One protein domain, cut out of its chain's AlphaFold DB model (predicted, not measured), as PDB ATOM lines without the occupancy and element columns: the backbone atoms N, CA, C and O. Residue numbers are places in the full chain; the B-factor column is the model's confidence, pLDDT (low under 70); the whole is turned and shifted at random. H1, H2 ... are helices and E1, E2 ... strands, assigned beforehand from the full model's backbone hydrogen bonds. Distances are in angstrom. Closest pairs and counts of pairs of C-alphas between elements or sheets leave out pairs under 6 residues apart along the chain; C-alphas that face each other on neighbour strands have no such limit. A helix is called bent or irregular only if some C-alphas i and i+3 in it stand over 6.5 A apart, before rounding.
ATOM      1  N   ALA A  62      58.274  16.422  -1.313       78.06
ATOM      2  CA  ALA A  62      57.705  17.536  -2.063       78.06
ATOM      3  C   ALA A  62      56.164  17.457  -2.077       78.06
ATOM      4  O   ALA A  62      55.603  16.463  -2.541       78.06
ATOM      5  N   PRO A  63      55.448  18.478  -1.577       87.44
ATOM      6  CA  PRO A  63      53.994  18.504  -1.639       87.44
ATOM      7  C   PRO A  63      53.478  19.041  -2.975       87.44
ATOM      8  O   PRO A  63      54.015  19.986  -3.556       87.44
ATOM      9  N   MET A  64      52.351  18.504  -3.430       89.62
ATOM     10  CA  MET A  64      51.641  19.008  -4.598       89.62
ATOM     11  C   MET A  64      50.753  20.189  -4.215       89.62
ATOM     12  O   MET A  64      49.775  20.026  -3.492       89.62
ATOM     13  N   ARG A  65      51.045  21.371  -4.762       91.75
ATOM     14  CA  ARG A  65      50.171  22.552  -4.708       91.75
ATOM     15  C   ARG A  65      49.286  22.675  -5.952       91.75
ATOM     16  O   ARG A  65      49.793  22.653  -7.073       91.75
ATOM     17  N   VAL A  66      47.987  22.882  -5.743       94.12
ATOM     18  CA  VAL A  66      46.983  23.143  -6.784       94.12
ATOM     19  C   VAL A  66      46.275  24.460  -6.483       94.12
ATOM     20  O   VAL A  66      45.807  24.680  -5.367       94.12
ATOM     21  N   GLN A  67      46.165  25.326  -7.486       95.00
ATOM     22  CA  GLN A  67      45.372  26.551  -7.414       95.00
ATOM     23  C   GLN A  67      44.077  26.370  -8.204       95.00
ATOM     24  O   GLN A  67      44.078  25.762  -9.273       95.00
ATOM     25  N   VAL A  68      42.975  26.899  -7.684       94.81
ATOM     26  CA  VAL A  68      41.654  26.872  -8.310       94.81
ATOM     27  C   VAL A  68      41.155  28.309  -8.446       94.81
ATOM     28  O   VAL A  68      40.727  28.923  -7.471       94.81
ATOM     29  N   ALA A  69      41.210  28.838  -9.665       92.25
ATOM     30  CA  ALA A  69      40.688  30.147 -10.022       92.25
ATOM     31  C   ALA A  69      39.196  30.048 -10.365       92.25
ATOM     32  O   ALA A  69      38.774  29.162 -11.110       92.25
ATOM     33  N   GLY A  70      38.408  30.975  -9.826       84.12
ATOM     34  CA  GLY A  70      36.952  30.982  -9.949       84.12
ATOM     35  C   GLY A  70      36.345  32.365 -10.088       84.12
ATOM     36  O   GLY A  70      35.208  32.533  -9.680       84.12
ATOM     37  N   GLU A  71      37.084  33.353 -10.600       75.12
ATOM     38  CA  GLU A  71      36.663  34.769 -10.650       75.12
ATOM     39  C   GLU A  71      35.250  34.958 -11.230       75.12
ATOM     40  O   GLU A  71      34.506  35.822 -10.782       75.12
ATOM     41  N   ALA A  72      34.851  34.084 -12.155       75.81
ATOM     42  CA  ALA A  72      33.570  34.136 -12.850       75.81
ATOM     43  C   ALA A  72      32.562  33.054 -12.423       75.81
ATOM     44  O   ALA A  72      31.446  33.011 -12.923       75.81
ATOM     45  N   SER A  73      32.961  32.149 -11.528       84.25
ATOM     46  CA  SER A  73      32.041  31.280 -10.789       84.25
ATOM     47  C   SER A  73      32.656  30.887  -9.437       84.25
ATOM     48  O   SER A  73      33.164  29.768  -9.244       84.25
ATOM     49  N   PRO A  74      32.630  31.813  -8.459       87.94
ATOM     50  CA  PRO A  74      33.192  31.554  -7.139       87.94
ATOM     51  C   PRO A  74      32.540  30.361  -6.416       87.94
ATOM     52  O   PRO A  74      33.272  29.546  -5.840       87.94
ATOM     53  N   PRO A  75      31.200  30.170  -6.464       89.75
ATOM     54  CA  PRO A  75      30.559  29.025  -5.821       89.75
ATOM     55  C   PRO A  75      31.012  27.685  -6.404       89.75
ATOM     56  O   PRO A  75      31.250  26.729  -5.655       89.75
ATOM     57  N   PHE A  76      31.162  27.595  -7.730       90.19
ATOM     58  CA  PHE A  76      31.623  26.365  -8.360       90.19
ATOM     59  C   PHE A  76      33.085  26.082  -8.035       90.19
ATOM     60  O   PHE A  76      33.403  24.953  -7.659       90.19
ATOM     61  N   ALA A  77      33.958  27.084  -8.124       92.19
ATOM     62  CA  ALA A  77      35.372  26.940  -7.802       92.19
ATOM     63  C   ALA A  77      35.589  26.492  -6.351       92.19
ATOM     64  O   ALA A  77      36.350  25.555  -6.097       92.19
ATOM     65  N   ALA A  78      34.857  27.085  -5.403       90.81
ATOM     66  CA  ALA A  78      34.896  26.685  -4.000       90.81
ATOM     67  C   ALA A  78      34.494  25.213  -3.819       90.81
ATOM     68  O   ALA A  78      35.162  24.466  -3.100       90.81
ATOM     69  N   ARG A  79      33.438  24.771  -4.509       90.44
ATOM     70  CA  ARG A  79      32.972  23.380  -4.478       90.44
ATOM     71  C   ARG A  79      33.945  22.417  -5.154       90.44
ATOM     72  O   ARG A  79      34.179  21.328  -4.641       90.44
ATOM     73  N   LEU A  80      34.525  22.802  -6.288       92.56
ATOM     74  CA  LEU A  80      35.539  22.019  -6.990       92.56
ATOM     75  C   LEU A  80      36.762  21.797  -6.098       92.56
ATOM     76  O   LEU A  80      37.198  20.661  -5.925       92.56
ATOM     77  N   ARG A  81      37.263  22.871  -5.483       93.50
ATOM     78  CA  ARG A  81      38.385  22.845  -4.541       93.50
ATOM     79  C   ARG A  81      38.103  21.925  -3.356       93.50
ATOM     80  O   ARG A  81      38.894  21.027  -3.089       93.50
ATOM     81  N   ARG A  82      36.972  22.121  -2.663       90.88
ATOM     82  CA  ARG A  82      36.583  21.288  -1.512       90.88
ATOM     83  C   ARG A  82      36.388  19.828  -1.910       90.88
ATOM     84  O   ARG A  82      36.894  18.946  -1.225       90.88
ATOM     85  N   GLY A  83      35.730  19.576  -3.040       90.50
ATOM     86  CA  GLY A  83      35.518  18.236  -3.573       90.50
ATOM     87  C   GLY A  83      36.827  17.513  -3.891       90.50
ATOM     88  O   GLY A  83      37.001  16.376  -3.466       90.50
ATOM     89  N   LEU A  84      37.765  18.163  -4.586       92.38
ATOM     90  CA  LEU A  84      39.084  17.589  -4.884       92.38
ATOM     91  C   LEU A  84      39.895  17.332  -3.612       92.38
ATOM     92  O   LEU A  84      40.406  16.229  -3.430       92.38
ATOM     93  N   ALA A  85      39.960  18.314  -2.712       91.81
ATOM     94  CA  ALA A  85      40.647  18.174  -1.435       91.81
ATOM     95  C   ALA A  85      40.064  17.019  -0.598       91.81
ATOM     96  O   ALA A  85      40.819  16.215  -0.056       91.81
ATOM     97  N   ALA A  86      38.735  16.872  -0.567       90.56
ATOM     98  CA  ALA A  86      38.059  15.768   0.107       90.56
ATOM     99  C   ALA A  86      38.365  14.409  -0.538       90.56
ATOM    100  O   ALA A  86      38.561  13.439   0.189       90.56
ATOM    101  N   ILE A  87      38.455  14.318  -1.875       90.94
ATOM    102  CA  ILE A  87      38.886  13.085  -2.557       90.94
ATOM    103  C   ILE A  87      40.299  12.695  -2.115       90.94
ATOM    104  O   ILE A  87      40.503  11.542  -1.740       90.94
ATOM    105  N   TYR A  88      41.255  13.629  -2.130       90.31
ATOM    106  CA  TYR A  88      42.629  13.337  -1.712       90.31
ATOM    107  C   TYR A  88      42.715  12.960  -0.233       90.31
ATOM    108  O   TYR A  88      43.340  11.955   0.098       90.31
ATOM    109  N   ALA A  89      42.043  13.710   0.643       89.44
ATOM    110  CA  ALA A  89      42.034  13.442   2.076       89.44
ATOM    111  C   ALA A  89      41.394  12.081   2.393       89.44
ATOM    112  O   ALA A  89      41.962  11.296   3.141       89.44
ATOM    113  N   ALA A  90      40.252  11.757   1.776       89.50
ATOM    114  CA  ALA A  90      39.569  10.480   1.975       89.50
ATOM    115  C   ALA A  90      40.371   9.298   1.416       89.50
ATOM    116  O   ALA A  90      40.436   8.234   2.028       89.50
ATOM    117  N   ALA A  91      40.962   9.458   0.230       87.81
ATOM    118  CA  ALA A  91      41.700   8.384  -0.421       87.81
ATOM    119  C   ALA A  91      43.060   8.115   0.250       87.81
ATOM    120  O   ALA A  91      43.494   6.963   0.268       87.81
ATOM    121  N   GLY A  92      43.681   9.154   0.820       85.25
ATOM    122  CA  GLY A  92      44.959   9.108   1.531       85.25
ATOM    123  C   GLY A  92      44.866   8.983   3.058       85.25
ATOM    124  O   GLY A  92      45.907   8.930   3.710       85.25
ATOM    125  N   ALA A  93      43.656   8.912   3.631       81.88
ATOM    126  CA  ALA A  93      43.418   8.889   5.082       81.88
ATOM    127  C   ALA A  93      44.210   7.793   5.818       81.88
ATOM    128  O   ALA A  93      44.702   7.995   6.921       81.88
ATOM    129  N   GLU A  94      44.353   6.628   5.186       77.19
ATOM    130  CA  GLU A  94      45.024   5.451   5.750       77.19
ATOM    131  C   GLU A  94      46.536   5.416   5.438       77.19
ATOM    132  O   GLU A  94      47.223   4.476   5.825       77.19
ATOM    133  N   ALA A  95      47.055   6.413   4.712       77.06
ATOM    134  CA  ALA A  95      48.418   6.449   4.173       77.06
ATOM    135  C   ALA A  95      49.219   7.688   4.622       77.06
ATOM    136  O   ALA A  95      50.200   8.056   3.982       77.06
ATOM    137  N   GLY A  96      48.792   8.353   5.702       78.25
ATOM    138  CA  GLY A  96      49.530   9.475   6.292       78.25
ATOM    139  C   GLY A  96      49.505  10.775   5.480       78.25
ATOM    140  O   GLY A  96      50.355  11.643   5.671       78.25
ATOM    141  N   VAL A  97      48.536  10.930   4.571       84.50
ATOM    142  CA  VAL A  97      48.406  12.137   3.740       84.50
ATOM    143  C   VAL A  97      47.767  13.258   4.518       84.50
ATOM    144  O   VAL A  97      46.708  13.092   5.125       84.50
ATOM    145  N   ARG A  98      48.358  14.439   4.385       88.06
ATOM    146  CA  ARG A  98      47.787  15.688   4.857       88.06
ATOM    147  C   ARG A  98      47.355  16.544   3.675       88.06
ATOM    148  O   ARG A  98      48.070  16.675   2.681       88.06
ATOM    149  N   VAL A  99      46.176  17.145   3.808       90.62
ATOM    150  CA  VAL A  99      45.645  18.114   2.846       90.62
ATOM    151  C   VAL A  99      45.439  19.444   3.557       90.62
ATOM    152  O   VAL A  99      44.723  19.501   4.556       90.62
ATOM    153  N   LEU A 100      46.061  20.507   3.050       92.62
ATOM    154  CA  LEU A 100      45.792  21.882   3.471       92.62
ATOM    155  C   LEU A 100      44.913  22.565   2.423       92.62
ATOM    156  O   LEU A 100      45.147  22.402   1.229       92.62
ATOM    157  N   VAL A 101      43.919  23.341   2.848       93.38
ATOM    158  CA  VAL A 101      42.984  24.049   1.956       93.38
ATOM    159  C   VAL A 101      42.902  25.518   2.357       93.38
ATOM    160  O   VAL A 101      42.859  25.832   3.542       93.38
ATOM    161  N   TRP A 102      42.836  26.415   1.375       93.06
ATOM    162  CA  TRP A 102      42.670  27.860   1.573       93.06
ATOM    163  C   TRP A 102      41.744  28.465   0.499       93.06
ATOM    164  O   TRP A 102      41.055  27.738  -0.222       93.06
ATOM    165  N   ALA A 103      41.655  29.797   0.424       89.69
ATOM    166  CA  ALA A 103      40.654  30.517  -0.373       89.69
ATOM    167  C   ALA A 103      40.709  30.251  -1.890       89.69
ATOM    168  O   ALA A 103      39.663  30.221  -2.536       89.69
ATOM    169  N   ASP A 104      41.880  29.992  -2.463       89.38
ATOM    170  CA  ASP A 104      42.068  29.830  -3.910       89.38
ATOM    171  C   ASP A 104      42.857  28.562  -4.266       89.38
ATOM    172  O   ASP A 104      43.308  28.404  -5.396       89.38
ATOM    173  N   GLY A 105      43.024  27.620  -3.335       93.50
ATOM    174  CA  GLY A 105      43.800  26.416  -3.612       93.50
ATOM    175  C   GLY A 105      43.848  25.406  -2.478       93.50
ATOM    176  O   GLY A 105      43.201  25.549  -1.438       93.50
ATOM    177  N   PHE A 106      44.598  24.343  -2.726       93.94
ATOM    178  CA  PHE A 106      44.899  23.313  -1.746       93.94
ATOM    179  C   PHE A 106      46.273  22.697  -2.021       93.94
ATOM    180  O   PHE A 106      46.810  22.780  -3.129       93.94
ATOM    181  N   ALA A 107      46.845  22.071  -1.001       92.62
ATOM    182  CA  ALA A 107      48.075  21.309  -1.096       92.62
ATOM    183  C   ALA A 107      47.872  19.905  -0.540       92.62
ATOM    184  O   ALA A 107      47.111  19.716   0.408       92.62
ATOM    185  N   VAL A 108      48.560  18.936  -1.132       90.56
ATOM    186  CA  VAL A 108      48.542  17.527  -0.737       90.56
ATOM    187  C   VAL A 108      49.978  17.068  -0.543       90.56
ATOM    188  O   VAL A 108      50.819  17.292  -1.411       90.56
ATOM    189  N   GLY A 109      50.266  16.420   0.577       88.31
ATOM    190  CA  GLY A 109      51.599  15.902   0.871       88.31
ATOM    191  C   GLY A 109      51.602  14.942   2.054       88.31
ATOM    192  O   GLY A 109      50.540  14.539   2.535       88.31
ATOM    193  N   GLY A 110      52.799  14.586   2.515       81.06
ATOM    194  CA  GLY A 110      52.996  13.779   3.718       81.06
ATOM    195  C   GLY A 110      52.770  14.553   5.023       81.06
ATOM    196  O   GLY A 110      52.221  15.656   5.046       81.06
ATOM    197  N   HIS A 111      53.213  13.963   6.135       67.50
ATOM    198  CA  HIS A 111      52.939  14.452   7.491       67.50
ATOM    199  C   HIS A 111      53.433  15.884   7.785       67.50
ATOM    200  O   HIS A 111      52.757  16.613   8.515       67.50
ATOM    201  N   ALA A 112      54.550  16.311   7.188       68.31
ATOM    202  CA  ALA A 112      55.085  17.669   7.306       68.31
ATOM    203  C   ALA A 112      54.702  18.502   6.068       68.31
ATOM    204  O   ALA A 112      55.421  18.514   5.071       68.31
ATOM    205  N   LEU A 113      53.545  19.175   6.119       78.81
ATOM    206  CA  LEU A 113      53.048  20.047   5.039       78.81
ATOM    207  C   LEU A 113      53.318  21.531   5.324       78.81
ATOM    208  O   LEU A 113      52.475  22.383   5.057       78.81
ATOM    209  N   ASP A 114      54.475  21.831   5.902       72.88
ATOM    210  CA  ASP A 114      54.784  23.177   6.406       72.88
ATOM    211  C   ASP A 114      55.368  24.077   5.305       72.88
ATOM    212  O   ASP A 114      55.309  25.304   5.368       72.88
ATOM    213  N   ARG A 115      55.906  23.447   4.259       78.62
ATOM    214  CA  ARG A 115      56.626  24.077   3.157       78.62
ATOM    215  C   ARG A 115      56.009  23.676   1.832       78.62
ATOM    216  O   ARG A 115      55.996  22.501   1.490       78.62
ATOM    217  N   LEU A 116      55.510  24.649   1.085       85.75
ATOM    218  CA  LEU A 116      54.856  24.464  -0.202       85.75
ATOM    219  C   LEU A 116      55.718  25.006  -1.347       85.75
ATOM    220  O   LEU A 116      56.395  26.024  -1.185       85.75
ATOM    221  N   PRO A 117      55.653  24.396  -2.541       83.25
ATOM    222  CA  PRO A 117      56.269  24.972  -3.731       83.25
ATOM    223  C   PRO A 117      55.690  26.371  -4.008       83.25
ATOM    224  O   PRO A 117      54.475  26.601  -3.899       83.25
ATOM    225  N   SER A 118      56.566  27.311  -4.368       82.38
ATOM    226  CA  SER A 118      56.199  28.695  -4.705       82.38
ATOM    227  C   SER A 118      55.266  28.748  -5.917       82.38
ATOM    228  O   SER A 118      54.277  29.483  -5.911       82.38
ATOM    229  N   VAL A 119      55.528  27.901  -6.914       87.06
ATOM    230  CA  VAL A 119      54.721  27.774  -8.123       87.06
ATOM    231  C   VAL A 119      53.768  26.584  -7.977       87.06
ATOM    232  O   VAL A 119      54.212  25.474  -7.677       87.06
ATOM    233  N   PRO A 120      52.454  26.761  -8.202       90.38
ATOM    234  CA  PRO A 120      51.519  25.643  -8.228       90.38
ATOM    235  C   PRO A 120      51.849  24.677  -9.376       90.38
ATOM    236  O   PRO A 120      52.250  25.098 -10.462       90.38
ATOM    237  N   HIS A 121      51.645  23.380  -9.150       90.94
ATOM    238  CA  HIS A 121      51.817  22.349 -10.180       90.94
ATOM    239  C   HIS A 121      50.627  22.303 -11.139       90.94
ATOM    240  O   HIS A 121      50.784  21.985 -12.311       90.94
ATOM    241  N   ALA A 122      49.440  22.671 -10.651       92.94
ATOM    242  CA  ALA A 122      48.246  22.790 -11.470       92.94
ATOM    243  C   ALA A 122      47.478  24.077 -11.159       92.94
ATOM    244  O   ALA A 122      47.252  24.429 -10.000       92.94
ATOM    245  N   LEU A 123      47.059  24.747 -12.227       94.75
ATOM    246  CA  LEU A 123      46.276  25.973 -12.246       94.75
ATOM    247  C   LEU A 123      44.922  25.653 -12.882       94.75
ATOM    248  O   LEU A 123      44.782  25.590 -14.103       94.75
ATOM    249  N   VAL A 124      43.929  25.396 -12.042       95.56
ATOM    250  CA  VAL A 124      42.592  24.979 -12.453       95.56
ATOM    251  C   VAL A 124      41.695  26.200 -12.581       95.56
ATOM    252  O   VAL A 124      41.448  26.891 -11.602       95.56
ATOM    253  N   VAL A 125      41.174  26.454 -13.774       95.00
ATOM    254  CA  VAL A 125      40.171  27.489 -14.031       95.00
ATOM    255  C   VAL A 125      38.799  26.827 -14.009       95.00
ATOM    256  O   VAL A 125      38.516  25.944 -14.817       95.00
ATOM    257  N   ALA A 126      37.959  27.211 -13.054       94.62
ATOM    258  CA  ALA A 126      36.590  26.732 -12.939       94.62
ATOM    259  C   ALA A 126      35.640  27.704 -13.650       94.62
ATOM    260  O   ALA A 126      35.684  28.905 -13.388       94.62
ATOM    261  N   ALA A 127      34.772  27.183 -14.517       93.38
ATOM    262  CA  ALA A 127      33.804  27.988 -15.258       93.38
ATOM    263  C   ALA A 127      32.425  27.323 -15.313       93.38
ATOM    264  O   ALA A 127      32.300  26.093 -15.305       93.38
ATOM    265  N   GLU A 128      31.385  28.144 -15.392       91.56
ATOM    266  CA  GLU A 128      30.021  27.709 -15.686       91.56
ATOM    267  C   GLU A 128      29.732  27.762 -17.187       91.56
ATOM    268  O   GLU A 128      30.458  28.389 -17.955       91.56
ATOM    269  N   LEU A 129      28.674  27.073 -17.622       88.00
ATOM    270  CA  LEU A 129      28.222  27.077 -19.018       88.00
ATOM    271  C   LEU A 129      27.397  28.334 -19.337       88.00
ATOM    272  O   LEU A 129      26.295  28.245 -19.871       88.00
ATOM    273  N   GLU A 130      27.935  29.498 -18.992       88.69
ATOM    274  CA  GLU A 130      27.355  30.803 -19.296       88.69
ATOM    275  C   GLU A 130      28.406  31.699 -19.974       88.69
ATOM    276  O   GLU A 130      29.590  31.618 -19.627       88.69
ATOM    277  N   PRO A 131      28.017  32.566 -20.930       87.00
ATOM    278  CA  PRO A 131      28.974  33.329 -21.733       87.00
ATOM    279  C   PRO A 131      29.952  34.177 -20.909       87.00
ATOM    280  O   PRO A 131      31.143  34.197 -21.206       87.00
ATOM    281  N   GLY A 132      29.477  34.834 -19.844       88.62
ATOM    282  CA  GLY A 132      30.326  35.660 -18.976       88.62
ATOM    283  C   GLY A 132      31.385  34.844 -18.231       88.62
ATOM    284  O   GLY A 132      32.558  35.218 -18.204       88.62
ATOM    285  N   SER A 133      30.990  33.685 -17.694       91.44
ATOM    286  CA  SER A 133      31.898  32.780 -16.984       91.44
ATOM    287  C   SER A 133      32.970  32.210 -17.907       91.44
ATOM    288  O   SER A 133      34.157  32.186 -17.577       91.44
ATOM    289  N   LEU A 134      32.558  31.825 -19.113       91.19
ATOM    290  CA  LEU A 134      33.437  31.310 -20.154       91.19
ATOM    291  C   LEU A 134      34.419  32.371 -20.674       91.19
ATOM    292  O   LEU A 134      35.607  32.078 -20.814       91.19
ATOM    293  N   ALA A 135      33.969  33.608 -20.895       89.81
ATOM    294  CA  ALA A 135      34.830  34.706 -21.336       89.81
ATOM    295  C   ALA A 135      35.925  35.031 -20.306       89.81
ATOM    296  O   ALA A 135      37.105  35.145 -20.649       89.81
ATOM    297  N   ALA A 136      35.561  35.112 -19.027       91.44
ATOM    298  CA  ALA A 136      36.523  35.329 -17.951       91.44
ATOM    299  C   ALA A 136      37.491  34.142 -17.789       91.44
ATOM    300  O   ALA A 136      38.693  34.339 -17.596       91.44
ATOM    301  N   ALA A 137      37.009  32.905 -17.954       91.94
ATOM    302  CA  ALA A 137      37.870  31.729 -17.976       91.94
ATOM    303  C   ALA A 137      38.879  31.771 -19.135       91.94
ATOM    304  O   ALA A 137      40.049  31.448 -18.934       91.94
ATOM    305  N   ALA A 138      38.460  32.222 -20.321       90.94
ATOM    306  CA  ALA A 138      39.336  32.388 -21.479       90.94
ATOM    307  C   ALA A 138      40.464  33.393 -21.204       90.94
ATOM    308  O   ALA A 138      41.634  33.100 -21.460       90.94
ATOM    309  N   LEU A 139      40.124  34.556 -20.637       91.38
ATOM    310  CA  LEU A 139      41.104  35.570 -20.236       91.38
ATOM    311  C   LEU A 139      42.106  34.996 -19.233       91.38
ATOM    312  O   LEU A 139      43.316  35.148 -19.409       91.38
ATOM    313  N   ARG A 140      41.614  34.265 -18.227       91.50
ATOM    314  CA  ARG A 140      42.474  33.638 -17.225       91.50
ATOM    315  C   ARG A 140      43.394  32.591 -17.845       91.50
ATOM    316  O   ARG A 140      44.585  32.612 -17.572       91.50
ATOM    317  N   LEU A 141      42.886  31.707 -18.704       91.44
ATOM    318  CA  LEU A 141      43.688  30.661 -19.348       91.44
ATOM    319  C   LEU A 141      44.842  31.230 -20.181       91.44
ATOM    320  O   LEU A 141      45.920  30.636 -20.188       91.44
ATOM    321  N   ARG A 142      44.639  32.369 -20.858       90.25
ATOM    322  CA  ARG A 142      45.681  33.044 -21.654       90.25
ATOM    323  C   ARG A 142      46.827  33.596 -20.804       90.25
ATOM    324  O   ARG A 142      47.950  33.636 -21.283       90.25
ATOM    325  N   ALA A 143      46.553  33.977 -19.557       89.88
ATOM    326  CA  ALA A 143      47.551  34.510 -18.631       89.88
ATOM    327  C   ALA A 143      48.353  33.423 -17.885       89.88
ATOM    328  O   ALA A 143      49.290  33.745 -17.158       89.88
ATOM    329  N   LEU A 144      47.975  32.146 -18.015       90.44
ATOM    330  CA  LEU A 144      48.586  31.040 -17.278       90.44
ATOM    331  C   LEU A 144      49.545  30.226 -18.163       90.44
ATOM    332  O   LEU A 144      49.266  30.032 -19.348       90.44
ATOM    333  N   PRO A 145      50.628  29.668 -17.588       89.19
ATOM    334  CA  PRO A 145      51.547  28.795 -18.313       89.19
ATOM    335  C   PRO A 145      50.820  27.566 -18.874       89.19
ATOM    336  O   PRO A 145      50.096  26.863 -18.157       89.19
ATOM    337  N   ALA A 146      51.032  27.297 -20.166       85.88
ATOM    338  CA  ALA A 146      50.320  26.262 -20.918       85.88
ATOM    339  C   ALA A 146      50.455  24.865 -20.288       85.88
ATOM    340  O   ALA A 146      49.482  24.118 -20.205       85.88
ATOM    341  N   GLU A 147      51.633  24.560 -19.748       86.31
ATOM    342  CA  GLU A 147      51.986  23.275 -19.137       86.31
ATOM    343  C   GLU A 147      51.267  22.993 -17.819       86.31
ATOM    344  O   GLU A 147      51.204  21.842 -17.391       86.31
ATOM    345  N   ARG A 148      50.643  23.994 -17.188       89.50
ATOM    346  CA  ARG A 148      50.024  23.840 -15.859       89.50
ATOM    347  C   ARG A 148      48.553  24.234 -15.811       89.50
ATOM    348  O   ARG A 148      47.915  24.030 -14.781       89.50
ATOM    349  N   ARG A 149      47.996  24.788 -16.893       92.81
ATOM    350  CA  ARG A 149      46.598  25.241 -16.937       92.81
ATOM    351  C   ARG A 149      45.614  24.106 -17.231       92.81
ATOM    352  O   ARG A 149      45.881  23.253 -18.075       92.81
ATOM    353  N   TRP A 150      44.471  24.138 -16.553       94.81
ATOM    354  CA  TRP A 150      43.339  23.218 -16.696       94.81
ATOM    355  C   TRP A 150      42.041  24.019 -16.774       94.81
ATOM    356  O   TRP A 150      41.890  24.988 -16.034       94.81
ATOM    357  N   LEU A 151      41.089  23.599 -17.607       94.44
ATOM    358  CA  LEU A 151      39.734  24.157 -17.620       94.44
ATOM    359  C   LEU A 151      38.756  23.109 -17.101       94.44
ATOM    360  O   LEU A 151      38.662  22.012 -17.648       94.44
ATOM    361  N   VAL A 152      38.003  23.451 -16.060       94.44
ATOM    362  CA  VAL A 152      36.947  22.600 -15.515       94.44
ATOM    363  C   VAL A 152      35.608  23.296 -15.697       94.44
ATOM    364  O   VAL A 152      35.385  24.373 -15.153       94.44
ATOM    365  N   LEU A 153      34.704  22.661 -16.440       93.00
ATOM    366  CA  LEU A 153      33.361  23.167 -16.702       93.00
ATOM    367  C   LEU A 153      32.333  22.535 -15.760       93.00
ATOM    368  O   LEU A 153      32.295  21.309 -15.581       93.00
ATOM    369  N   HIS A 154      31.460  23.368 -15.197       90.56
ATOM    370  CA  HIS A 154      30.272  22.929 -14.475       90.56
ATOM    371  C   HIS A 154      29.157  22.581 -15.464       90.56
ATOM    372  O   HIS A 154      28.302  23.395 -15.799       90.56
ATOM    373  N   GLY A 155      29.175  21.341 -15.934       86.69
ATOM    374  CA  GLY A 155      28.179  20.799 -16.841       86.69
ATOM    375  C   GLY A 155      28.803  20.026 -17.992       86.69
ATOM    376  O   GLY A 155      29.952  20.226 -18.386       86.69
ATOM    377  N   ASN A 156      28.012  19.112 -18.549       85.62
ATOM    378  CA  ASN A 156      28.418  18.283 -19.675       85.62
ATOM    379  C   ASN A 156      27.391  18.395 -20.805       85.62
ATOM    380  O   ASN A 156      26.558  17.506 -20.979       85.62
ATOM    381  N   LEU A 157      27.441  19.511 -21.534       85.00
ATOM    382  CA  LEU A 157      26.536  19.824 -22.643       85.00
ATOM    383  C   LEU A 157      27.335  20.113 -23.926       85.00
ATOM    384  O   LEU A 157      27.332  21.245 -24.398       85.00
ATOM    385  N   PRO A 158      28.007  19.105 -24.517       84.12
ATOM    386  CA  PRO A 158      28.890  19.311 -25.671       84.12
ATOM    387  C   PRO A 158      28.163  19.868 -26.906       84.12
ATOM    388  O   PRO A 158      28.752  20.550 -27.732       84.12
ATOM    389  N   ARG A 159      26.849  19.631 -27.018       86.81
ATOM    390  CA  ARG A 159      26.019  20.180 -28.106       86.81
ATOM    391  C   ARG A 159      25.956  21.710 -28.108       86.81
ATOM    392  O   ARG A 159      25.626  22.285 -29.136       86.81
ATOM    393  N   LEU A 160      26.237  22.352 -26.973       85.25
ATOM    394  CA  LEU A 160      26.220  23.807 -26.839       85.25
ATOM    395  C   LEU A 160      27.601  24.435 -27.040       85.25
ATOM    396  O   LEU A 160      27.705  25.654 -27.031       85.25
ATOM    397  N   ASP A 161      28.653  23.640 -27.242       87.25
ATOM    398  CA  ASP A 161      30.029  24.144 -27.273       87.25
ATOM    399  C   ASP A 161      30.241  25.206 -28.354       87.25
ATOM    400  O   ASP A 161      30.822  26.252 -28.073       87.25
ATOM    401  N   ALA A 162      29.728  24.966 -29.565       87.25
ATOM    402  CA  ALA A 162      29.823  25.919 -30.668       87.25
ATOM    403  C   ALA A 162      29.047  27.213 -30.374       87.25
ATOM    404  O   ALA A 162      29.567  28.302 -30.580       87.25
ATOM    405  N   ALA A 163      27.833  27.096 -29.825       87.25
ATOM    406  CA  ALA A 163      27.000  28.247 -29.469       87.25
ATOM    407  C   ALA A 163      27.595  29.081 -28.321       87.25
ATOM    408  O   ALA A 163      27.332  30.274 -28.220       87.25
ATOM    409  N   LEU A 164      28.396  28.452 -27.460       85.38
ATOM    410  CA  LEU A 164      29.075  29.084 -26.333       85.38
ATOM    411  C   LEU A 164      30.493  29.575 -26.676       85.38
ATOM    412  O   LEU A 164      31.203  30.028 -25.780       85.38
ATOM    413  N   GLY A 165      30.934  29.450 -27.935       86.62
ATOM    414  CA  GLY A 165      32.284  29.844 -28.360       86.62
ATOM    415  C   GLY A 165      33.403  29.021 -27.711       86.62
ATOM    416  O   GLY A 165      34.561  29.433 -27.698       86.62
ATOM    417  N   LEU A 166      33.091  27.845 -27.154       88.31
ATOM    418  CA  LEU A 166      34.058  27.052 -26.400       88.31
ATOM    419  C   LEU A 166      35.306  26.652 -27.214       88.31
ATOM    420  O   LEU A 166      36.388  26.698 -26.628       88.31
ATOM    421  N   PRO A 167      35.223  26.302 -28.519       88.94
ATOM    422  CA  PRO A 167      36.408  25.979 -29.320       88.94
ATOM    423  C   PRO A 167      37.477  27.081 -29.324       88.94
ATOM    424  O   PRO A 167      38.666  26.784 -29.256       88.94
ATOM    425  N   GLU A 168      37.069  28.348 -29.345       88.19
ATOM    426  CA  GLU A 168      37.986  29.495 -29.329       88.19
ATOM    427  C   GLU A 168      38.609  29.697 -27.945       88.19
ATOM    428  O   GLU A 168      39.785  30.041 -27.816       88.19
ATOM    429  N   ILE A 169      37.829  29.437 -26.895       86.19
ATOM    430  CA  ILE A 169      38.244  29.562 -25.493       86.19
ATOM    431  C   ILE A 169      39.300  28.522 -25.130       86.19
ATOM    432  O   ILE A 169      40.256  28.830 -24.420       86.19
ATOM    433  N   VAL A 170      39.132  27.293 -25.619       88.50
ATOM    434  CA  VAL A 170      40.064  26.187 -25.370       88.50
ATOM    435  C   VAL A 170      41.152  26.085 -26.434       88.50
ATOM    436  O   VAL A 170      41.920  25.127 -26.428       88.50
ATOM    437  N   SER A 171      41.252  27.066 -27.333       86.25
ATOM    438  CA  SER A 171      42.316  27.111 -28.332       86.25
ATOM    439  C   SER A 171      43.688  27.123 -27.645       86.25
ATOM    440  O   SER A 171      43.980  27.968 -26.793       86.25
ATOM    441  N   GLY A 172      44.521  26.128 -27.961       82.62
ATOM    442  CA  GLY A 172      45.817  25.902 -27.313       82.62
ATOM    443  C   GLY A 172      45.750  25.223 -25.938       82.62
ATOM    444  O   GLY A 172      46.761  25.167 -25.235       82.62
ATOM    445  N   LEU A 173      44.584  24.736 -25.508       87.56
ATOM    446  CA  LEU A 173      44.458  23.828 -24.372       87.56
ATOM    447  C   LEU A 173      44.425  22.389 -24.887       87.56
ATOM    448  O   LEU A 173      43.577  22.031 -25.701       87.56
ATOM    449  N   GLU A 174      45.316  21.551 -24.367       87.25
ATOM    450  CA  GLU A 174      45.307  20.128 -24.694       87.25
ATOM    451  C   GLU A 174      43.948  19.483 -24.358       87.25
ATOM    452  O   GLU A 174      43.406  19.744 -23.274       87.25
ATOM    453  N   PRO A 175      43.400  18.587 -25.203       85.44
ATOM    454  CA  PRO A 175      42.058  18.031 -25.011       85.44
ATOM    455  C   PRO A 175      41.844  17.361 -23.649       85.44
ATOM    456  O   PRO A 175      40.762  17.442 -23.071       85.44
ATOM    457  N   HIS A 176      42.884  16.727 -23.103       86.31
ATOM    458  CA  HIS A 176      42.835  16.054 -21.803       86.31
ATOM    459  C   HIS A 176      42.768  17.023 -20.609       86.31
ATOM    460  O   HIS A 176      42.470  16.589 -19.498       86.31
ATOM    461  N   ARG A 177      43.021  18.322 -20.827       90.25
ATOM    462  CA  ARG A 177      42.999  19.385 -19.808       90.25
ATOM    463  C   ARG A 177      41.683  20.148 -19.748       90.25
ATOM    464  O   ARG A 177      41.488  20.958 -18.838       90.25
ATOM    465  N   LEU A 178      40.774  19.862 -20.680       92.31
ATOM    466  CA  LEU A 178      39.372  20.246 -20.606       92.31
ATOM    467  C   LEU A 178      38.585  19.148 -19.887       92.31
ATOM    468  O   LEU A 178      38.375  18.054 -20.406       92.31
ATOM    469  N   ILE A 179      38.097  19.455 -18.692       91.81
ATOM    470  CA  ILE A 179      37.373  18.508 -17.852       91.81
ATOM    471  C   ILE A 179      35.948  18.997 -17.640       91.81
ATOM    472  O   ILE A 179      35.696  20.153 -17.317       91.81
ATOM    473  N   ARG A 180      34.986  18.089 -17.790       90.69
ATOM    474  CA  ARG A 180      33.564  18.380 -17.588       90.69
ATOM    475  C   ARG A 180      33.041  17.620 -16.388       90.69
ATOM    476  O   ARG A 180      33.104  16.387 -16.347       90.69
ATOM    477  N   LEU A 181      32.494  18.351 -15.426       88.56
ATOM    478  CA  LEU A 181      31.805  17.760 -14.289       88.56
ATOM    479  C   LEU A 181      30.295  17.728 -14.549       88.56
ATOM    480  O   LEU A 181      29.757  18.651 -15.156       88.56
ATOM    481  N   PRO A 182      29.588  16.665 -14.129       83.94
ATOM    482  CA  PRO A 182      28.141  16.607 -14.274       83.94
ATOM    483  C   PRO A 182      27.481  17.695 -13.423       83.94
ATOM    484  O   PRO A 182      27.957  18.002 -12.328       83.94
ATOM    485  N   LEU A 183      26.358  18.225 -13.909       80.81
ATOM    486  CA  LEU A 183      25.507  19.106 -13.113       80.81
ATOM    487  C   LEU A 183      25.015  18.355 -11.873       80.81
ATOM    488  O   LEU A 183      24.655  17.174 -11.945       80.81
ATOM    489  N   LEU A 184      25.015  19.040 -10.733       80.81
ATOM    490  CA  LEU A 184      24.501  18.466  -9.497       80.81
ATOM    491  C   LEU A 184      22.973  18.397  -9.534       80.81
ATOM    492  O   LEU A 184      22.303  19.377  -9.848       80.81
ATOM    493  N   GLY A 185      22.426  17.233  -9.184       81.12
ATOM    494  CA  GLY A 185      20.991  17.055  -8.997       81.12
ATOM    495  C   GLY A 185      20.505  17.597  -7.649       81.12
ATOM    496  O   GLY A 185      21.286  17.964  -6.771       81.12
ATOM    497  N   ARG A 186      19.180  17.603  -7.452       83.69
ATOM    498  CA  ARG A 186      18.532  18.114  -6.224       83.69
ATOM    499  C   ARG A 186      19.063  17.465  -4.947       83.69
ATOM    500  O   ARG A 186      19.287  18.138  -3.950       83.69
ATOM    501  N   SER A 187      19.286  16.157  -4.978       80.69
ATOM    502  CA  SER A 187      19.833  15.392  -3.855       80.69
ATOM    503  C   SER A 187      21.275  15.760  -3.514       80.69
ATOM    504  O   SER A 187      21.639  15.787  -2.343       80.69
ATOM    505  N   GLU A 188      22.099  16.029  -4.526       84.75
ATOM    506  CA  GLU A 188      23.480  16.472  -4.371       84.75
ATOM    507  C   GLU A 188      23.526  17.892  -3.800       84.75
ATOM    508  O   GLU A 188      24.299  18.156  -2.885       84.75
ATOM    509  N   LEU A 189      22.647  18.775  -4.282       82.19
ATOM    510  CA  LEU A 189      22.482  20.126  -3.747       82.19
ATOM    511  C   LEU A 189      21.975  20.104  -2.296       82.19
ATOM    512  O   LEU A 189      22.483  20.841  -1.459       82.19
ATOM    513  N   ALA A 190      21.041  19.212  -1.959       84.44
ATOM    514  CA  ALA A 190      20.578  19.027  -0.585       84.44
ATOM    515  C   ALA A 190      21.675  18.466   0.337       84.44
ATOM    516  O   ALA A 190      21.787  18.884   1.488       84.44
ATOM    517  N   ALA A 191      22.507  17.537  -0.150       82.38
ATOM    518  CA  ALA A 191      23.672  17.058   0.596       82.38
ATOM    519  C   ALA A 191      24.671  18.196   0.857       82.38
ATOM    520  O   ALA A 191      25.121  18.355   1.991       82.38
ATOM    521  N   GLN A 192      24.921  19.035  -0.154       80.94
ATOM    522  CA  GLN A 192      25.745  20.235  -0.027       80.94
ATOM    523  C   GLN A 192      25.162  21.225   0.994       80.94
ATOM    524  O   GLN A 192      25.908  21.759   1.810       80.94
ATOM    525  N   GLY A 193      23.839  21.424   1.005       81.50
ATOM    526  CA  GLY A 193      23.148  22.258   1.998       81.50
ATOM    527  C   GLY A 193      23.302  21.762   3.441       81.50
ATOM    528  O   GLY A 193      23.225  22.557   4.370       81.50
ATOM    529  N   ARG A 194      23.590  20.469   3.637       84.06
ATOM    530  CA  ARG A 194      23.932  19.868   4.940       84.06
ATOM    531  C   ARG A 194      25.441  19.838   5.227       84.06
ATOM    532  O   ARG A 194      25.863  19.179   6.169       84.06
ATOM    533  N   GLY A 195      26.258  20.481   4.393       80.88
ATOM    534  CA  GLY A 195      27.717  20.490   4.528       80.88
ATOM    535  C   GLY A 195      28.416  19.202   4.076       80.88
ATOM    536  O   GLY A 195      29.615  19.057   4.297       80.88
ATOM    537  N   VAL A 196      27.710  18.266   3.430       80.94
ATOM    538  CA  VAL A 196      28.321  17.055   2.867       80.94
ATOM    539  C   VAL A 196      28.749  17.332   1.433       80.94
ATOM    540  O   VAL A 196      27.917  17.621   0.572       80.94
ATOM    541  N   GLU A 197      30.042  17.181   1.151       82.62
ATOM    542  CA  GLU A 197      30.554  17.370  -0.205       82.62
ATOM    543  C   GLU A 197      29.874  16.398  -1.192       82.62
ATOM    544  O   GLU A 197      29.908  15.177  -0.978       82.62
ATOM    545  N   PRO A 198      29.285  16.884  -2.306       75.94
ATOM    546  CA  PRO A 198      28.578  16.049  -3.283       75.94
ATOM    547  C   PRO A 198      29.407  14.874  -3.816       75.94
ATOM    548  O   PRO A 198      28.871  13.802  -4.103       75.94
ATOM    549  N   ALA A 199      30.724  15.072  -3.910       76.81
ATOM    550  CA  ALA A 199      31.692  14.046  -4.280       76.81
ATOM    551  C   ALA A 199      31.641  12.833  -3.342       76.81
ATOM    552  O   ALA A 199      31.748  11.698  -3.797       76.81
ATOM    553  N   MET A 200      31.465  13.079  -2.042       84.38
ATOM    554  CA  MET A 200      31.420  12.060  -0.993       84.38
ATOM    555  C   MET A 200      30.029  11.476  -0.811       84.38
ATOM    556  O   MET A 200      29.902  10.281  -0.547       84.38
ATOM    557  N   ALA A 201      28.990  12.273  -1.058       80.44
ATOM    558  CA  ALA A 201      27.614  11.804  -1.004       80.44
ATOM    559  C   ALA A 201      27.290  10.760  -2.088       80.44
ATOM    560  O   ALA A 201      26.454   9.884  -1.861       80.44
ATOM    561  N   ARG A 202      27.902  10.843  -3.286       81.50
ATOM    562  CA  ARG A 202      27.529   9.984  -4.428       81.50
ATOM    563  C   ARG A 202      28.688   9.561  -5.330       81.50
ATOM    564  O   ARG A 202      29.505  10.359  -5.774       81.50
ATOM    565  N   ARG A 203      28.646   8.291  -5.755       83.81
ATOM    566  CA  ARG A 203      29.658   7.644  -6.613       83.81
ATOM    567  C   ARG A 203      29.839   8.298  -7.988       83.81
ATOM    568  O   ARG A 203      30.956   8.335  -8.484       83.81
ATOM    569  N   ARG A 204      28.771   8.758  -8.652       82.62
ATOM    570  CA  ARG A 204      28.855   9.312 -10.024       82.62
ATOM    571  C   ARG A 204      29.643  10.633 -10.094       82.62
ATOM    572  O   ARG A 204      30.648  10.650 -10.807       82.62
ATOM    573  N   PRO A 205      29.252  11.706  -9.376       80.81
ATOM    574  CA  PRO A 205      30.056  12.929  -9.324       80.81
ATOM    575  C   PRO A 205      31.427  12.663  -8.687       80.81
ATOM    576  O   PRO A 205      32.439  13.130  -9.208       80.81
ATOM    577  N   GLY A 206      31.477  11.815  -7.651       84.94
ATOM    578  CA  GLY A 206      32.721  11.388  -7.015       84.94
ATOM    579  C   GLY A 206      33.717  10.737  -7.979       84.94
ATOM    580  O   GLY A 206      34.894  11.063  -7.938       84.94
ATOM    581  N   ARG A 207      33.270   9.889  -8.915       86.88
ATOM    582  CA  ARG A 207      34.136   9.269  -9.936       86.88
ATOM    583  C   ARG A 207      34.718  10.266 -10.936       86.88
ATOM    584  O   ARG A 207      35.836  10.066 -11.396       86.88
ATOM    585  N   ARG A 208      33.975  11.316 -11.293       87.25
ATOM    586  CA  ARG A 208      34.470  12.362 -12.204       87.25
ATOM    587  C   ARG A 208      35.517  13.235 -11.519       87.25
ATOM    588  O   ARG A 208      36.563  13.484 -12.106       87.25
ATOM    589  N   LEU A 209      35.275  13.604 -10.260       89.06
ATOM    590  CA  LEU A 209      36.268  14.291  -9.431       89.06
ATOM    591  C   LEU A 209      37.489  13.412  -9.146       89.06
ATOM    592  O   LEU A 209      38.606  13.905  -9.205       89.06
ATOM    593  N   LEU A 210      37.295  12.110  -8.926       89.25
ATOM    594  CA  LEU A 210      38.382  11.138  -8.822       89.25
ATOM    595  C   LEU A 210      39.219  11.088 -10.105       89.25
ATOM    596  O   LEU A 210      40.440  11.097 -10.024       89.25
ATOM    597  N   GLY A 211      38.583  11.062 -11.279       88.94
ATOM    598  CA  GLY A 211      39.288  11.111 -12.561       88.94
ATOM    599  C   GLY A 211      40.161  12.360 -12.686       88.94
ATOM    600  O   GLY A 211      41.342  12.243 -12.993       88.94
ATOM    601  N   LEU A 212      39.611  13.534 -12.361       90.88
ATOM    602  CA  LEU A 212      40.375  14.784 -12.322       90.88
ATOM    603  C   LEU A 212      41.538  14.711 -11.318       90.88
ATOM    604  O   LEU A 212      42.662  15.040 -11.674       90.88
ATOM    605  N   ALA A 213      41.300  14.219 -10.101       90.94
ATOM    606  CA  ALA A 213      42.338  14.069  -9.082       90.94
ATOM    607  C   ALA A 213      43.482  13.136  -9.532       90.94
ATOM    608  O   ALA A 213      44.655  13.427  -9.300       90.94
ATOM    609  N   VAL A 214      43.169  12.032 -10.213       89.50
ATOM    610  CA  VAL A 214      44.187  11.122 -10.765       89.50
ATOM    611  C   VAL A 214      45.020  11.820 -11.832       89.50
ATOM    612  O   VAL A 214      46.240  11.695 -11.832       89.50
ATOM    613  N   VAL A 215      44.376  12.562 -12.729       89.69
ATOM    614  CA  VAL A 215      45.074  13.250 -13.815       89.69
ATOM    615  C   VAL A 215      45.967  14.375 -13.275       89.69
ATOM    616  O   VAL A 215      47.123  14.470 -13.677       89.69
ATOM    617  N   LEU A 216      45.489  15.163 -12.308       90.06
ATOM    618  CA  LEU A 216      46.303  16.187 -11.640       90.06
ATOM    619  C   LEU A 216      47.516  15.576 -10.924       90.06
ATOM    620  O   LEU A 216      48.619  16.103 -11.027       90.06
ATOM    621  N   ALA A 217      47.332  14.438 -10.246       87.62
ATOM    622  CA  ALA A 217      48.422  13.747  -9.559       87.62
ATOM    623  C   ALA A 217      49.458  13.150 -10.532       87.62
ATOM    624  O   ALA A 217      50.645  13.130 -10.222       87.62
ATOM    625  N   ARG A 218      49.027  12.690 -11.714       86.00
ATOM    626  CA  ARG A 218      49.936  12.243 -12.784       86.00
ATOM    627  C   ARG A 218      50.732  13.396 -13.379       86.00
ATOM    628  O   ARG A 218      51.942  13.288 -13.484       86.00
ATOM    629  N   SER A 219      50.071  14.511 -13.683       85.44
ATOM    630  CA  SER A 219      50.758  15.706 -14.180       85.44
ATOM    631  C   SER A 219      51.768  16.240 -13.158       85.44
ATOM    632  O   SER A 219      52.847  16.675 -13.531       85.44
ATOM    633  N   TYR A 220      51.454  16.158 -11.863       86.56
ATOM    634  CA  TYR A 220      52.413  16.451 -10.800       86.56
ATOM    635  C   TYR A 220      53.648  15.536 -10.846       86.56
ATOM    636  O   TYR A 220      54.767  16.031 -10.752       86.56
ATOM    637  N   LEU A 221      53.458  14.224 -11.014       83.44
ATOM    638  CA  LEU A 221      54.569  13.280 -11.156       83.44
ATOM    639  C   LEU A 221      55.462  13.596 -12.350       83.44
ATOM    640  O   LEU A 221      56.673  13.603 -12.207       83.44
ATOM    641  N   GLU A 222      54.867  13.894 -13.501       83.12
ATOM    642  CA  GLU A 222      55.602  14.255 -14.721       83.12
ATOM    643  C   GLU A 222      56.419  15.546 -14.565       83.12
ATOM    644  O   GLU A 222      57.428  15.720 -15.233       83.12
ATOM    645  N   LEU A 223      55.991  16.460 -13.688       78.50
ATOM    646  CA  LEU A 223      56.703  17.710 -13.409       78.50
ATOM    647  C   LEU A 223      57.798  17.569 -12.340       78.50
ATOM    648  O   LEU A 223      58.559  18.514 -12.145       78.50
ATOM    649  N   THR A 224      57.831  16.457 -11.597       74.50
ATOM    650  CA  THR A 224      58.702  16.280 -10.418       74.50
ATOM    651  C   THR A 224      59.610  15.051 -10.468       74.50
ATOM    652  O   THR A 224      60.512  14.958  -9.634       74.50
TER     653      THR A 224
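Overview. This is residues 62 to 224 of the 225 residues of an uncharacterized protein of Chloroflexi bacterium (UniProt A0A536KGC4). A strongly twisted six-stranded sheet curls round the long helix H1 on one face, with the long helix H6 crossing the strands on that same face. H2 covers part of the opposite face, with the short helix H3 next to it, while the short helix H5 packs on H1 and makes a corner with H6, and H4 packs on H5 alone, away from the sheet. The printed part has 163 residues with six named helices and six named strands, in the order E1 H1 E2 E3 E4 H2 E5 H3 E6 H4 H5 H6; the sheet is mixed, ordered E2, E3, E1, E4, E5, E6, and the class is mixed, helices and strands. The whole is compact, with a radius of gyration of the C-alphas of 15.4 A and spans of 47 by 37 by 23 A.

Along the chain. E1, residues 64 to 69, begins at C-alpha 64 at (51.641, 19.008, -4.598) and is 16.5 A long. H1, residues 74 to 95, is 31.5 A long; it is irregular, with C-alphas 91 and 94 7.6 A apart. E2, residues 98 to 102, and E3, residues 105 to 109, form a hairpin. E4, residues 122 to 128, is 19.3 A long and begins at C-alpha 122 at (48.246, 22.790, -11.470). H2, residues 131 to 142, and E5, residues 149 to 154, are each 16.7 A long. H3 is residues 166 to 169, E6 is residues 178 to 181, H4 is residues 186 to 193 and H5 is residues 198 to 201. H6, residues 203 to 224, is 30.5 A long and ends at C-alpha 224 at (58.702, 16.280, -10.418).

Arrangement. E2 and E3 are antiparallel, with N 100 and O 107 3.0 A apart, and E3 and E1 are antiparallel, with N 66 and O 106 at 2.9 A. E1 and E4 are parallel at 28 degrees, with N 69 and O 124 at 2.8 A. E4 and E5 are parallel, with N 125 and O 150 at 2.8 A, and so are E5 and E6, with N 179 and O 151 at 2.8 A. E2 and E6 are the edge strands. E1, H1, E2 make a split strand-helix-strand unit, two strands running the same way with E3 between them; E4, H2, E5 and E5, H3, E6 make strand-helix-strand units, each joining two parallel neighbour strands. These three crossovers are right-handed. With H1 and H6 on one face and H2 on the other, there are three layers. H1 comes closest to E4 at the C-alphas of Ala 77 and Ala 126, 5.3 A apart. H2 is over E4 at a height over the sheet of 8.5 A and runs along the strands, at 3 degrees to E4 on the local plane. H6 has a height over the sheet of 5.8 A, is only just over E1, on which 3 of its C-alphas fall, and runs across the strands at 68 degrees to E1 on the local plane. H1 and H6 touch about perpendicular, at 77 degrees, with the C-alphas of Leu 84 and Leu 209 closest at 6.3 A; H1 touches H6 with residues 83 to 88 alone, and H6 touches H1 with residues 206 to 213 alone. H5 is the hub: it touches H1, where the C-alphas of Gly 83 and Ala 199 are closest at 5.7 A, touches H4, where those of Glu 188 and Pro 198 are closest at 5.2 A, and touches H6 only at the corner, where those of Ala 199 and Gly 206 are closest at 4.0 A. H3 touches H2, closest at the C-alphas of Ala 138 and Ile 169, 5.0 A; H3 and H6 are apart. In H2, H4 and H6 each O i to N i+4 pair is within hydrogen-bond range, in H1 16 of 18; H3 and H5 are too short for such a pair.

Size, cuts and confidence. The C-alphas farthest apart are those of Ala 112 and Ala 163, 47.5 A. The printed part has no cut. The links E3 to E4 and E5 to H3 are long. The mean pLDDT of the printed part is 87.1, and residues 111 to 112 are under 70.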